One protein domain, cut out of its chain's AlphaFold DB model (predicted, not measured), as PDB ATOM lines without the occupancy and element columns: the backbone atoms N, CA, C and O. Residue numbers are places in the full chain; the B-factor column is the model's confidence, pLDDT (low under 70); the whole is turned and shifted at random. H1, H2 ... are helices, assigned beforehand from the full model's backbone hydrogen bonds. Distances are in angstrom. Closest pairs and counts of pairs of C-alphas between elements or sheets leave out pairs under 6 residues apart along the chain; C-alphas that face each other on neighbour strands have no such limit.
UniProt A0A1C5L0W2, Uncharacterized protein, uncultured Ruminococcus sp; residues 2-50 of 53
ATOM      1  N   LYS A   2     231.624 119.858 170.463       91.38
ATOM      2  CA  LYS A   2     231.259 118.420 170.431       91.38
ATOM      3  C   LYS A   2     229.819 118.184 170.913       91.38
ATOM      4  O   LYS A   2     229.292 118.975 171.686       91.38
ATOM      5  N   ASP A   3     229.196 117.050 170.574       91.81
ATOM      6  CA  ASP A   3     227.801 116.762 170.983       91.81
ATOM      7  C   ASP A   3     227.578 116.778 172.508       91.81
ATOM      8  O   ASP A   3     226.520 117.199 172.975       91.81
ATOM      9  N   LYS A   4     228.577 116.374 173.308       94.38
ATOM     10  CA  LYS A   4     228.511 116.474 174.780       94.38
ATOM     11  C   LYS A   4     228.438 117.929 175.250       94.38
ATOM     12  O   LYS A   4     227.685 118.233 176.169       94.38
ATOM     13  N   GLU A   5     229.215 118.804 174.623       95.56
ATOM     14  CA  GLU A   5     229.228 120.234 174.921       95.56
ATOM     15  C   GLU A   5     227.909 120.885 174.500       95.56
ATOM     16  O   GLU A   5     227.323 121.614 175.289       95.56
ATOM     17  N   ILE A   6     227.373 120.518 173.332       95.69
ATOM     18  CA  ILE A   6     226.067 120.990 172.850       95.69
ATOM     19  C   ILE A   6     224.948 120.608 173.824       95.69
ATOM     20  O   ILE A   6     224.132 121.446 174.192       95.69
ATOM     21  N   ASN A   7     224.919 119.357 174.293       95.94
ATOM     22  CA  ASN A   7     223.933 118.938 175.293       95.94
ATOM     23  C   ASN A   7     224.072 119.729 176.602       95.94
ATOM     24  O   ASN A   7     223.069 120.030 177.247       95.94
ATOM     25  N   ASN A   8     225.305 120.055 177.004       96.25
ATOM     26  CA  ASN A   8     225.537 120.851 178.202       96.25
ATOM     27  C   ASN A   8     225.056 122.292 178.010       96.25
ATOM     28  O   ASN A   8     224.381 122.807 178.891       96.25
ATOM     29  N   PHE A   9     225.327 122.895 176.849       96.44
ATOM     30  CA  PHE A   9     224.821 124.216 176.483       96.44
ATOM     31  C   PHE A   9     223.294 124.273 176.598       96.44
ATOM     32  O   PHE A   9     222.782 125.064 177.381       96.44
ATOM     33  N   ILE A  10     222.583 123.361 175.922       96.62
ATOM     34  CA  ILE A  10     221.109 123.301 175.927       96.62
ATOM     35  C   ILE A  10     220.561 123.155 177.351       96.62
ATOM     36  O   ILE A  10     219.553 123.768 177.701       96.62
ATOM     37  N   ARG A  11     221.214 122.342 178.193       96.25
ATOM     38  CA  ARG A  11     220.792 122.167 179.587       96.25
ATOM     39  C   ARG A  11     220.948 123.458 180.388       96.25
ATOM     40  O   ARG A  11     220.056 123.786 181.161       96.25
ATOM     41  N   GLU A  12     222.075 124.152 180.256       95.44
ATOM     42  CA  GLU A  12     222.331 125.376 181.020       95.44
ATOM     43  C   GLU A  12     221.450 126.540 180.544       95.44
ATOM     44  O   GLU A  12     220.857 127.216 181.382       95.44
ATOM     45  N   THR A  13     221.273 126.732 179.232       94.69
ATOM     46  CA  THR A  13     220.364 127.767 178.706       94.69
ATOM     47  C   THR A  13     218.903 127.449 179.029       94.69
ATOM     48  O   THR A  13     218.146 128.341 179.411       94.69
ATOM     49  N   GLY A  14     218.515 126.169 179.009       95.25
ATOM     50  CA  GLY A  14     217.167 125.731 179.365       95.25
ATOM     51  C   GLY A  14     216.781 126.020 180.820       95.25
ATOM     52  O   GLY A  14     215.612 126.287 181.089       95.25
ATOM     53  N   LYS A  15     217.741 126.052 181.760       93.38
ATOM     54  CA  LYS A  15     217.486 126.492 183.151       93.38
ATOM     55  C   LYS A  15     217.055 127.959 183.233       93.38
ATOM     56  O   LYS A  15     216.335 128.316 184.158       93.38
ATOM     57  N   MET A  16     217.488 128.778 182.276       89.12
ATOM     58  CA  MET A  16     217.109 130.189 182.149       89.12
ATOM     59  C   MET A  16     215.834 130.380 181.310       89.12
ATOM     60  O   MET A  16     215.418 131.510 181.080       89.12
ATOM     61  N   GLY A  17     215.214 129.292 180.836       91.81
ATOM     62  CA  GLY A  17     214.069 129.334 179.925       91.81
ATOM     63  C   GLY A  17     214.438 129.528 178.448       91.81
ATOM     64  O   GLY A  17     213.537 129.603 177.617       91.81
ATOM     65  N   ASP A  18     215.730 129.564 178.103       93.19
ATOM     66  CA  ASP A  18     216.213 129.682 176.724       93.19
ATOM     67  C   ASP A  18     216.464 128.280 176.134       93.19
ATOM     68  O   ASP A  18     217.509 127.648 176.338       93.19
ATOM     69  N   ILE A  19     215.446 127.743 175.460       94.88
ATOM     70  CA  ILE A  19     215.438 126.375 174.932       94.88
ATOM     71  C   ILE A  19     216.019 126.355 173.517       94.88
ATOM     72  O   ILE A  19     215.439 126.910 172.587       94.88
ATOM     73  N   TRP A  20     217.124 125.628 173.350       95.69
ATOM     74  CA  TRP A  20     217.807 125.463 172.067       95.69
ATOM     75  C   TRP A  20     217.737 124.019 171.572       95.69
ATOM     76  O   TRP A  20     217.857 123.068 172.347       95.69
ATOM     77  N   THR A  21     217.615 123.837 170.258       96.19
ATOM     78  CA  THR A  21     217.827 122.535 169.617       96.19
ATOM     79  C   THR A  21     219.302 122.333 169.279       96.19
ATOM     80  O   THR A  21     220.064 123.281 169.102       96.19
ATOM     81  N   LYS A  22     219.728 121.073 169.132       95.31
ATOM     82  CA  LYS A  22     221.111 120.756 168.734       95.31
ATOM     83  C   LYS A  22     221.511 121.402 167.411       95.31
ATOM     84  O   LYS A  22     222.660 121.806 167.272       95.31
ATOM     85  N   GLU A  23     220.587 121.469 166.456       96.00
ATOM     86  CA  GLU A  23     220.831 122.103 165.161       96.00
ATOM     87  C   GLU A  23     221.062 123.601 165.318       96.00
ATOM     88  O   GLU A  23     222.043 124.095 164.780       96.00
ATOM     89  N   GLN A  24     220.267 124.299 166.137       95.81
ATOM     90  CA  GLN A  24     220.476 125.728 166.407       95.81
ATOM     91  C   GLN A  24     221.828 125.994 167.076       95.81
ATOM     92  O   GLN A  24     222.545 126.915 166.694       95.81
ATOM     93  N   VAL A  25     222.218 125.166 168.052       95.44
ATOM     94  CA  VAL A  25     223.525 125.318 168.712       95.44
ATOM     95  C   VAL A  25     224.666 125.051 167.735       95.44
ATOM     96  O   VAL A  25     225.684 125.735 167.791       95.44
ATOM     97  N   LYS A  26     224.527 124.078 166.826       94.31
ATOM     98  CA  LYS A  26     225.532 123.847 165.779       94.31
ATOM     99  C   LYS A  26     225.573 125.015 164.802       94.31
ATOM    100  O   LYS A  26     226.654 125.519 164.541       94.31
ATOM    101  N   ASP A  27     224.433 125.481 164.317       96.00
ATOM    102  CA  ASP A  27     224.367 126.583 163.359       96.00
ATOM    103  C   ASP A  27     225.092 127.834 163.884       96.00
ATOM    104  O   ASP A  27     225.999 128.345 163.225       96.00
ATOM    105  N   VAL A  28     224.809 128.223 165.132       95.44
ATOM    106  CA  VAL A  28     225.352 129.444 165.747       95.44
ATOM    107  C   VAL A  28     226.741 129.240 166.364       95.44
ATOM    108  O   VAL A  28     227.616 130.093 166.228       95.44
ATOM    109  N   TYR A  29     226.972 128.113 167.044       95.69
ATOM    110  CA  TYR A  29     228.125 127.917 167.931       95.69
ATOM    111  C   TYR A  29     229.019 126.715 167.558       95.69
ATOM    112  O   TYR A  29     229.893 126.328 168.338       95.69
ATOM    113  N   GLN A  30     228.883 126.119 166.362       93.00
ATOM    114  CA  GLN A  30     229.740 124.995 165.921       93.00
ATOM    115  C   GLN A  30     231.244 125.280 166.019       93.00
ATOM    116  O   GLN A  30     232.007 124.364 166.343       93.00
ATOM    117  N   ASN A  31     231.658 126.527 165.786       94.00
ATOM    118  CA  ASN A  31     233.063 126.934 165.706       94.00
ATOM    119  C   ASN A  31     233.615 127.555 166.996       94.00
ATOM    120  O   ASN A  31     234.765 127.978 167.005       94.00
ATOM    121  N   VAL A  32     232.830 127.598 168.076       94.31
ATOM    122  CA  VAL A  32     233.274 128.141 169.370       94.31
ATOM    123  C   VAL A  32     233.294 127.066 170.454       94.31
ATOM    124  O   VAL A  32     232.761 125.957 170.286       94.31
ATOM    125  N   SER A  33     233.944 127.389 171.569       95.19
ATOM    126  CA  SER A  33     233.916 126.566 172.775       95.19
ATOM    127  C   SER A  33     232.585 126.700 173.527       95.19
ATOM    128  O   SER A  33     231.834 127.663 173.362       95.19
ATOM    129  N   LEU A  34     232.281 125.718 174.381       94.44
ATOM    130  CA  LEU A  34     231.116 125.769 175.268       94.44
ATOM    131  C   LEU A  34     231.124 127.004 176.181       94.44
ATOM    132  O   LEU A  34     230.079 127.618 176.384       94.44
ATOM    133  N   GLU A  35     232.286 127.355 176.731       95.50
ATOM    134  CA  GLU A  35     232.437 128.504 177.629       95.50
ATOM    135  C   GLU A  35     232.130 129.819 176.909       95.50
ATOM    136  O   GLU A  35     231.374 130.638 177.428       95.50
ATOM    137  N   GLU A  36     232.638 129.995 175.687       95.75
ATOM    138  CA  GLU A  36     232.347 131.179 174.875       95.75
ATOM    139  C   GLU A  36     230.862 131.289 174.522       95.75
ATOM    140  O   GLU A  36     230.288 132.372 174.633       95.75
ATOM    141  N   ALA A  37     230.226 130.175 174.148       95.94
ATOM    142  CA  ALA A  37     228.801 130.155 173.827       95.94
ATOM    143  C   ALA A  37     227.936 130.522 175.048       95.94
ATOM    144  O   ALA A  37     227.008 131.326 174.941       95.94
ATOM    145  N   LEU A  38     228.250 129.977 176.229       95.56
ATOM    146  CA  LEU A  38     227.535 130.300 177.468       95.56
ATOM    147  C   LEU A  38     227.762 131.751 177.903       95.56
ATOM    148  O   LEU A  38     226.808 132.422 178.292       95.56
ATOM    149  N   ALA A  39     228.994 132.259 177.796       95.75
ATOM    150  CA  ALA A  39     229.304 133.655 178.096       95.75
ATOM    151  C   ALA A  39     228.556 134.619 177.162       95.75
ATOM    152  O   ALA A  39     228.076 135.667 177.597       95.75
ATOM    153  N   ASP A  40     228.418 134.267 175.883       95.00
ATOM    154  CA  ASP A  40     227.653 135.048 174.917       95.00
ATOM    155  C   ASP A  40     226.160 135.126 175.264       95.00
ATOM    156  O   ASP A  40     225.553 136.206 175.240       95.00
ATOM    157  N   ARG A  41     225.578 133.994 175.671       94.44
ATOM    158  CA  ARG A  41     224.200 133.949 176.167       94.44
ATOM    159  C   ARG A  41     224.007 134.730 177.447       94.44
ATOM    160  O   ARG A  41     223.082 135.534 177.503       94.44
ATOM    161  N   GLN A  42     224.916 134.598 178.408       92.62
ATOM    162  CA  GLN A  42     224.856 135.364 179.648       92.62
ATOM    163  C   GLN A  42     224.844 136.874 179.381       92.62
ATOM    164  O   GLN A  42     223.948 137.565 179.855       92.62
ATOM    165  N   ARG A  43     225.742 137.374 178.520       93.56
ATOM    166  CA  ARG A  43     225.752 138.793 178.114       93.56
ATOM    167  C   ARG A  43     224.432 139.245 177.496       93.56
ATOM    168  O   ARG A  43     224.052 140.406 177.613       93.56
ATOM    169  N   SER A  44     223.759 138.348 176.788       91.31
ATOM    170  CA  SER A  44     222.487 138.649 176.138       91.31
ATOM    171  C   SER A  44     221.336 138.698 177.140       91.31
ATOM    172  O   SER A  44     220.494 139.585 177.034       91.31
ATOM    173  N   TYR A  45     221.339 137.819 178.144       89.88
ATOM    174  CA  TYR A  45     220.409 137.896 179.271       89.88
ATOM    175  C   TYR A  45     220.625 139.172 180.085       89.88
ATOM    176  O   TYR A  45     219.659 139.856 180.412       89.88
ATOM    177  N   ASP A  46     221.882 139.531 180.352       90.06
ATOM    178  CA  ASP A  46     222.227 140.737 181.108       90.06
ATOM    179  C   ASP A  46     221.750 142.005 180.380       90.06
ATOM    180  O   ASP A  46     221.148 142.878 180.997       90.06
ATOM    181  N   LYS A  47     221.925 142.077 179.051       89.00
ATOM    182  CA  LYS A  47     221.376 143.170 178.231       89.00
ATOM    183  C   LYS A  47     219.849 143.224 178.261       89.00
ATOM    184  O   LYS A  47     219.289 144.306 178.334       89.00
ATOM    185  N   MET A  48     219.171 142.078 178.181       85.31
ATOM    186  CA  MET A  48     217.704 142.042 178.260       85.31
ATOM    187  C   MET A  48     217.201 142.521 179.620       85.31
ATOM    188  O   MET A  48     216.180 143.197 179.681       85.31
ATOM    189  N   LYS A  49     217.920 142.181 180.694       83.81
ATOM    190  CA  LYS A  49     217.613 142.644 182.044       83.81
ATOM    191  C   LYS A  49     217.756 144.164 182.162       83.81
ATOM    192  O   LYS A  49     216.831 144.800 182.639       83.81
ATOM    193  N   ASP A  50     218.854 144.723 181.657       84.69
ATOM    194  CA  ASP A  50     219.118 146.172 181.659       84.69
ATOM    195  C   ASP A  50     218.069 146.978 180.867       84.69
ATOM    196  O   ASP A  50     217.753 148.102 181.224       84.69
TER     197      ASP A  50
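AT A GLANCE: This is residues 2 to 50 of the 53 residues of an uncharacterized protein of uncultured Ruminococcus sp (UniProt A0A1C5L0W2). Two helices, H1 and H3, run side by side the same way but shifted along their length, and a short third helix, H2, lies across them at about a right angle. H2 packs on residues 6 to 10 of H1, while H3 packs on H1 with its residues 34 to 41 and then runs on past it along the longest axis. The printed part has 49 residues with three named helices, in the order H1, H2, H3, and no named strand; the class is all helix. The whole is compact, with a radius of gyration of the C-alphas of 10.3 A, and elongated, with spans of 32 by 19 by 15 A.

HOW THE PARTS SIT: H1, residues 3 to 15, touches both other helices. H2, residues 22 to 29, touches H1, which touches it with residues 6 to 10 alone; the closest C-alphas are those of Ile 6 and Lys 22, 6.4 A apart. The lines of H1 and H2 are about perpendicular, at 87 degrees. H3, residues 34 to 50, touches H1 with residues 34 to 41 alone, and the closest C-alphas are those of Glu 5 and Leu 34, 5.9 A apart. H1 and H3 run the same way at a shallow tilt of 19 degrees, with their centres 14.0 A apart. H2 and H3 are close but not clearly touching, with 1 pair of C-alphas within 8 A, those of Tyr 29 and Ala 37 at 6.3 A. Their lines are about perpendicular, at 83 degrees. In H1, H2 and H3 every O i to N i+4 pair is within hydrogen-bond range.

IN THESE COORDINATES: H1 runs from Asp 3, with its C-alpha at (227.801, 116.762, 170.983), to Lys 15, and measures 18.7 A from first to last C-alpha. H2 has 8 residues, from Lys 22, with its C-alpha at (221.111, 120.756, 168.734), to Tyr 29. H3, with 17 residues the longest helix, runs 24.5 A from Leu 34 to Asp 50, whose C-alpha is at (219.118, 146.172, 181.659).

THE WHOLE: The two C-alphas farthest apart are those of Asp 3 and Asp 50, at 32.5 A. The link from H1 to H2 is short, with 6 residues, and the link from H2 to H3 is tight, with 4 residues. The printed part has no cut. The mean pLDDT of the printed part is 93.7, and no printed residue is under 70.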